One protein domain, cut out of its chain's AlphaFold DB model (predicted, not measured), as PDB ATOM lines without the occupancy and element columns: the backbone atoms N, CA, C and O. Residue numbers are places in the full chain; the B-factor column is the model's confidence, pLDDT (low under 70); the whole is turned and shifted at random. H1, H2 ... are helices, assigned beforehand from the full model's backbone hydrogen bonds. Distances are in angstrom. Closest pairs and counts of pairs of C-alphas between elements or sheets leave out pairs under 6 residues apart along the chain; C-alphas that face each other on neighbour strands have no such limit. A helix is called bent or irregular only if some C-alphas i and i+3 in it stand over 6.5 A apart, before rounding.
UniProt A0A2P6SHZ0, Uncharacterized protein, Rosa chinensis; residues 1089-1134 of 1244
ATOM      1  N   VAL A1089     166.006 164.091 171.213       66.75
ATOM      2  CA  VAL A1089     164.975 164.872 171.915       66.75
ATOM      3  C   VAL A1089     165.631 165.792 172.946       66.75
ATOM      4  O   VAL A1089     166.313 165.316 173.855       66.75
ATOM      5  N   LEU A1090     165.402 167.101 172.825       73.06
ATOM      6  CA  LEU A1090     165.728 168.070 173.870       73.06
ATOM      7  C   LEU A1090     164.734 167.909 175.029       73.06
ATOM      8  O   LEU A1090     163.522 167.848 174.823       73.06
ATOM      9  N   HIS A1091     165.257 167.799 176.252       44.84
ATOM     10  CA  HIS A1091     164.514 167.224 177.378       44.84
ATOM     11  C   HIS A1091     163.402 168.134 177.948       44.84
ATOM     12  O   HIS A1091     162.531 167.640 178.666       44.84
ATOM     13  N   ASP A1092     163.413 169.427 177.616       49.28
ATOM     14  CA  ASP A1092     162.553 170.434 178.251       49.28
ATOM     15  C   ASP A1092     161.382 170.896 177.355       49.28
ATOM     16  O   ASP A1092     160.260 171.022 177.840       49.28
ATOM     17  N   ASP A1093     161.603 171.054 176.040       59.22
ATOM     18  CA  ASP A1093     160.590 171.557 175.088       59.22
ATOM     19  C   ASP A1093     159.933 170.465 174.217       59.22
ATOM     20  O   ASP A1093     158.997 170.734 173.464       59.22
ATOM     21  N   GLY A1094     160.438 169.226 174.257       73.62
ATOM     22  CA  GLY A1094     159.968 168.130 173.396       73.62
ATOM     23  C   GLY A1094     160.363 168.256 171.915       73.62
ATOM     24  O   GLY A1094     159.992 167.403 171.108       73.62
ATOM     25  N   ILE A1095     161.139 169.284 171.559       76.25
ATOM     26  CA  ILE A1095     161.731 169.463 170.230       76.25
ATOM     27  C   ILE A1095     162.724 168.322 169.976       76.25
ATOM     28  O   ILE A1095     163.666 168.109 170.744       76.25
ATOM     29  N   MET A1096     162.507 167.580 168.892       82.44
ATOM     30  CA  MET A1096     163.412 166.538 168.415       82.44
ATOM     31  C   MET A1096     164.265 167.108 167.287       82.44
ATOM     32  O   MET A1096     163.729 167.400 166.223       82.44
ATOM     33  N   ILE A1097     165.572 167.225 167.514       86.44
ATOM     34  CA  ILE A1097     166.522 167.584 166.460       86.44
ATOM     35  C   ILE A1097     166.730 166.354 165.573       86.44
ATOM     36  O   ILE A1097     167.060 165.273 166.076       86.44
ATOM     37  N   VAL A1098     166.540 166.519 164.268       90.94
ATOM     38  CA  VAL A1098     166.799 165.503 163.240       90.94
ATOM     39  C   VAL A1098     168.098 165.802 162.483       90.94
ATOM     40  O   VAL A1098     168.679 166.877 162.601       90.94
ATOM     41  N   GLU A1099     168.588 164.831 161.710       87.25
ATOM     42  CA  GLU A1099     169.806 164.999 160.900       87.25
ATOM     43  C   GLU A1099     169.661 166.137 159.874       87.25
ATOM     44  O   GLU A1099     170.590 166.930 159.711       87.25
ATOM     45  N   ASP A1100     168.469 166.266 159.274       85.62
ATOM     46  CA  ASP A1100     168.127 167.308 158.297       85.62
ATOM     47  C   ASP A1100     168.467 168.719 158.841       85.62
ATOM     48  O   ASP A1100     169.239 169.439 158.204       85.62
ATOM     49  N   ASP A1101     168.026 169.053 160.066       89.00
ATOM     50  CA  ASP A1101     168.255 170.342 160.754       89.00
ATOM     51  C   ASP A1101     169.741 170.740 160.823       89.00
ATOM     52  O   ASP A1101     170.116 171.907 160.668       89.00
ATOM     53  N   ILE A1102     170.602 169.748 161.074       84.56
ATOM     54  CA  ILE A1102     172.050 169.918 161.224       84.56
ATOM     55  C   ILE A1102     172.711 170.046 159.845       84.56
ATOM     56  O   ILE A1102     173.666 170.808 159.686       84.56
ATOM     57  N   THR A1103     172.211 169.321 158.837       81.19
ATOM     58  CA  THR A1103     172.763 169.353 157.471       81.19
ATOM     59  C   THR A1103     172.391 170.608 156.682       81.19
ATOM     60  O   THR A1103     173.242 171.122 155.953       81.19
ATOM     61  N   ASP A1104     171.184 171.149 156.877       85.12
ATOM     62  CA  ASP A1104     170.767 172.439 156.308       85.12
ATOM     63  C   ASP A1104     171.389 173.636 157.058       85.12
ATOM     64  O   ASP A1104     171.420 174.759 156.546       85.12
ATOM     65  N   GLY A1105     171.968 173.389 158.240       82.56
ATOM     66  CA  GLY A1105     172.697 174.379 159.031       82.56
ATOM     67  C   GLY A1105     171.785 175.368 159.754       82.56
ATOM     68  O   GLY A1105     172.163 176.534 159.916       82.56
ATOM     69  N   ASP A1106     170.592 174.928 160.169       84.75
ATOM     70  CA  ASP A1106     169.650 175.792 160.872       84.75
ATOM     71  C   ASP A1106     170.187 176.163 162.263       84.75
ATOM     72  O   ASP A1106     170.684 175.337 163.037       84.75
ATOM     73  N   LYS A1107     170.115 177.454 162.577       72.81
ATOM     74  CA  LYS A1107     170.663 178.046 163.793       72.81
ATOM     75  C   LYS A1107     169.734 177.874 164.986       72.81
ATOM     76  O   LYS A1107     170.246 177.752 166.099       72.81
ATOM     77  N   GLU A1108     168.416 177.852 164.773       83.12
ATOM     78  CA  GLU A1108     167.441 177.717 165.863       83.12
ATOM     79  C   GLU A1108     167.592 176.392 166.638       83.12
ATOM     80  O   GLU A1108     167.662 176.467 167.863       83.12
ATOM     81  N   PRO A1109     167.751 175.207 166.008       81.25
ATOM     82  CA  PRO A1109     168.033 173.959 166.731       81.25
ATOM     83  C   PRO A1109     169.520 173.772 167.093       81.25
ATOM     84  O   PRO A1109     169.840 173.193 168.136       81.25
ATOM     85  N   THR A1110     170.457 174.283 166.282       76.81
ATOM     86  CA  THR A1110     171.902 174.072 166.507       76.81
ATOM     87  C   THR A1110     172.428 174.804 167.750       76.81
ATOM     88  O   THR A1110     173.297 174.280 168.450       76.81
ATOM     89  N   ILE A1111     171.912 175.997 168.070       73.19
ATOM     90  CA  ILE A1111     172.373 176.771 169.236       73.19
ATOM     91  C   ILE A1111     171.984 176.097 170.575       73.19
ATOM     92  O   ILE A1111     172.885 175.895 171.396       73.19
ATOM     93  N   PRO A1112     170.726 175.664 170.808       76.69
ATOM     94  CA  PRO A1112     170.346 174.848 171.965       76.69
ATOM     95  C   PRO A1112     171.146 173.548 172.093       76.69
ATOM     96  O   PRO A1112     171.532 173.179 173.203       76.69
ATOM     97  N   LEU A1113     171.457 172.873 170.979       83.94
ATOM     98  CA  LEU A1113     172.284 171.661 170.990       83.94
ATOM     99  C   LEU A1113     173.703 171.948 171.505       83.94
ATOM    100  O   LEU A1113     174.174 171.279 172.427       83.94
ATOM    101  N   LEU A1114     174.366 172.977 170.967       75.81
ATOM    102  CA  LEU A1114     175.696 173.404 171.417       75.81
ATOM    103  C   LEU A1114     175.688 173.877 172.880       75.81
ATOM    104  O   LEU A1114     176.623 173.574 173.627       75.81
ATOM    105  N   TRP A1115     174.629 174.568 173.311       79.50
ATOM    106  CA  TRP A1115     174.450 174.985 174.701       79.50
ATOM    107  C   TRP A1115     174.300 173.785 175.645       79.50
ATOM    108  O   TRP A1115     175.027 173.703 176.634       79.50
ATOM    109  N   ASN A1116     173.466 172.797 175.310       79.00
ATOM    110  CA  ASN A1116     173.340 171.573 176.106       79.00
ATOM    111  C   ASN A1116     174.641 170.757 176.134       79.00
ATOM    112  O   ASN A1116     175.012 170.236 177.186       79.00
ATOM    113  N   MET A1117     175.399 170.700 175.033       74.38
ATOM    114  CA  MET A1117     176.737 170.094 175.048       74.38
ATOM    115  C   MET A1117     177.696 170.845 175.987       74.38
ATOM    116  O   MET A1117     178.440 170.206 176.731       74.38
ATOM    117  N   PHE A1118     177.665 172.180 176.030       79.06
ATOM    118  CA  PHE A1118     178.463 172.967 176.976       79.06
ATOM    119  C   PHE A1118     178.042 172.729 178.440       79.06
ATOM    120  O   PHE A1118     178.887 172.411 179.286       79.06
ATOM    121  N   VAL A1119     176.741 172.818 178.733       80.25
ATOM    122  CA  VAL A1119     176.168 172.662 180.081       80.25
ATOM    123  C   VAL A1119     176.378 171.249 180.633       80.25
ATOM    124  O   VAL A1119     176.751 171.107 181.797       80.25
ATOM    125  N   HIS A1120     176.207 170.200 179.826       68.81
ATOM    126  CA  HIS A1120     176.340 168.821 180.306       68.81
ATOM    127  C   HIS A1120     177.769 168.262 180.256       68.81
ATOM    128  O   HIS A1120     178.088 167.393 181.067       68.81
ATOM    129  N   LEU A1121     178.643 168.738 179.355       67.50
ATOM    130  CA  LEU A1121     179.999 168.184 179.197       67.50
ATOM    131  C   LEU A1121     181.106 169.063 179.792       67.50
ATOM    132  O   LEU A1121     182.088 168.524 180.296       67.50
ATOM    133  N   GLN A1122     180.987 170.397 179.747       64.94
ATOM    134  CA  GLN A1122     182.075 171.305 180.145       64.94
ATOM    135  C   GLN A1122     181.857 171.948 181.518       64.94
ATOM    136  O   GLN A1122     182.791 172.006 182.321       64.94
ATOM    137  N   LEU A1123     180.630 172.373 181.838       64.62
ATOM    138  CA  LEU A1123     180.320 172.979 183.140       64.62
ATOM    139  C   LEU A1123     180.685 172.075 184.348       64.62
ATOM    140  O   LEU A1123     181.282 172.595 185.297       64.62
ATOM    141  N   PRO A1124     180.466 170.737 184.325       66.94
ATOM    142  CA  PRO A1124     180.862 169.844 185.424       66.94
ATOM    143  C   PRO A1124     182.380 169.633 185.564       66.94
ATOM    144  O   PRO A1124     182.825 169.101 186.581       66.94
ATOM    145  N   LEU A1125     183.170 170.013 184.553       64.06
ATOM    146  CA  LEU A1125     184.638 169.956 184.575       64.06
ATOM    147  C   LEU A1125     185.251 171.280 185.054       64.06
ATOM    148  O   LEU A1125     186.284 171.275 185.722       64.06
ATOM    149  N   LEU A1126     184.606 172.406 184.735       65.38
ATOM    150  CA  LEU A1126     185.028 173.748 185.151       65.38
ATOM    151  C   LEU A1126     184.716 174.033 186.626       65.38
ATOM    152  O   LEU A1126     185.485 174.722 187.297       65.38
ATOM    153  N   VAL A1127     183.607 173.499 187.147       70.19
ATOM    154  CA  VAL A1127     183.154 173.750 188.521       70.19
ATOM    155  C   VAL A1127     183.334 172.503 189.384       70.19
ATOM    156  O   VAL A1127     182.743 171.455 189.131       70.19
ATOM    157  N   LYS A1128     184.105 172.614 190.475       74.00
ATOM    158  CA  LYS A1128     184.194 171.540 191.478       74.00
ATOM    159  C   LYS A1128     182.816 171.311 192.099       74.00
ATOM    160  O   LYS A1128     182.369 172.115 192.914       74.00
ATOM    161  N   LYS A1129     182.185 170.175 191.774       56.75
ATOM    162  CA  LYS A1129     180.840 169.788 192.244       56.75
ATOM    163  C   LYS A1129     180.634 169.956 193.756       56.75
ATOM    164  O   LYS A1129     179.563 170.378 194.168       56.75
ATOM    165  N   ALA A1130     181.657 169.673 194.567       62.38
ATOM    166  CA  ALA A1130     181.612 169.877 196.016       62.38
ATOM    167  C   ALA A1130     181.495 171.360 196.418       62.38
ATOM    168  O   ALA A1130     180.729 171.676 197.313       62.38
ATOM    169  N   THR A1131     182.212 172.267 195.747       68.81
ATOM    170  CA  THR A1131     182.169 173.711 196.034       68.81
ATOM    171  C   THR A1131     180.853 174.334 195.577       68.81
ATOM    172  O   THR A1131     180.309 175.170 196.284       68.81
ATOM    173  N   LEU A1132     180.304 173.895 194.436       64.31
ATOM    174  CA  LEU A1132     178.972 174.331 194.011       64.31
ATOM    175  C   LEU A1132     177.895 173.847 194.987       64.31
ATOM    176  O   LEU A1132     177.082 174.648 195.422       64.31
ATOM    177  N   ALA A1133     177.926 172.568 195.377       57.94
ATOM    178  CA  ALA A1133     176.976 172.021 196.342       57.94
ATOM    179  C   ALA A1133     177.057 172.721 197.711       57.94
ATOM    180  O   ALA A1133     176.020 173.039 198.274       57.94
ATOM    181  N   ASP A1134     178.260 173.002 198.216       76.25
ATOM    182  CA  ASP A1134     178.474 173.685 199.500       76.25
ATOM    183  C   ASP A1134     177.909 175.122 199.495       76.25
ATOM    184  O   ASP A1134     177.221 175.520 200.433       76.25
TER     185      ASP A1134
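What this domain is: This is residues 1089 to 1134 of the 1244 residues of an uncharacterized protein of Rosa chinensis (UniProt A0A2P6SHZ0). What is the shape? Along the printed part, a loop of residues 1089 to 1098 comes first, beside the first part of the long helix H2, with the short H1 at one end of H2 and the short H3 at the other. H2 makes most of the length of this rod. How is it built and how large is it? The 46 printed residues hold three named helices in the order H1, H2, H3 and no named strand, and the class is all helix. It is only just loose, close to extended, with a radius of gyration of the C-alphas of 13.9 A and spans of 42 by 19 by 13 A.

How they stand to each other: What does the first helix meet? H1, residues 1099 to 1103, and H2, residues 1107 to 1126, touch only at the corner by their tight link. Their closest C-alphas, those of Ile 1102 and Thr 1110, are 6.7 A apart, and H2 touches H1 with residues 1109 to 1110 alone. Where does the last helix stand? H3, residues 1129 to 1134, and H2 meet only through their tight link; H1 and H3 are apart. How are the helix backbones? In H1 and H3 every O i to N i+4 pair is within hydrogen-bond range; in H2, 12 of 16 are.

Where its parts are: Where does H1 begin? Its C-alpha 1099 is at (169.806, 164.999, 160.900), and H1 is 6.3 A from first to last C-alpha. How long is H2? It runs 26.1 A from C-alpha 1107 at (170.663, 178.046, 163.793), with a kink of 32 degrees near residue 1120. It is only just irregular: C-alphas 1121 and 1124 are 6.50 A apart. Where does H3 end? It is 8.6 A long and ends at C-alpha 1134, at (178.474, 173.685, 199.500).

The domain as a whole: How far does it reach? The two C-alphas farthest apart, those of Asp 1104 and Asp 1134, are 43.9 A apart, and the printed part has no cut. Where is confidence low? The mean pLDDT of the printed part is 73.7; residue 1089 and residues 1091 to 1093, 1120 to 1126 and 1129 to 1133 are under 70.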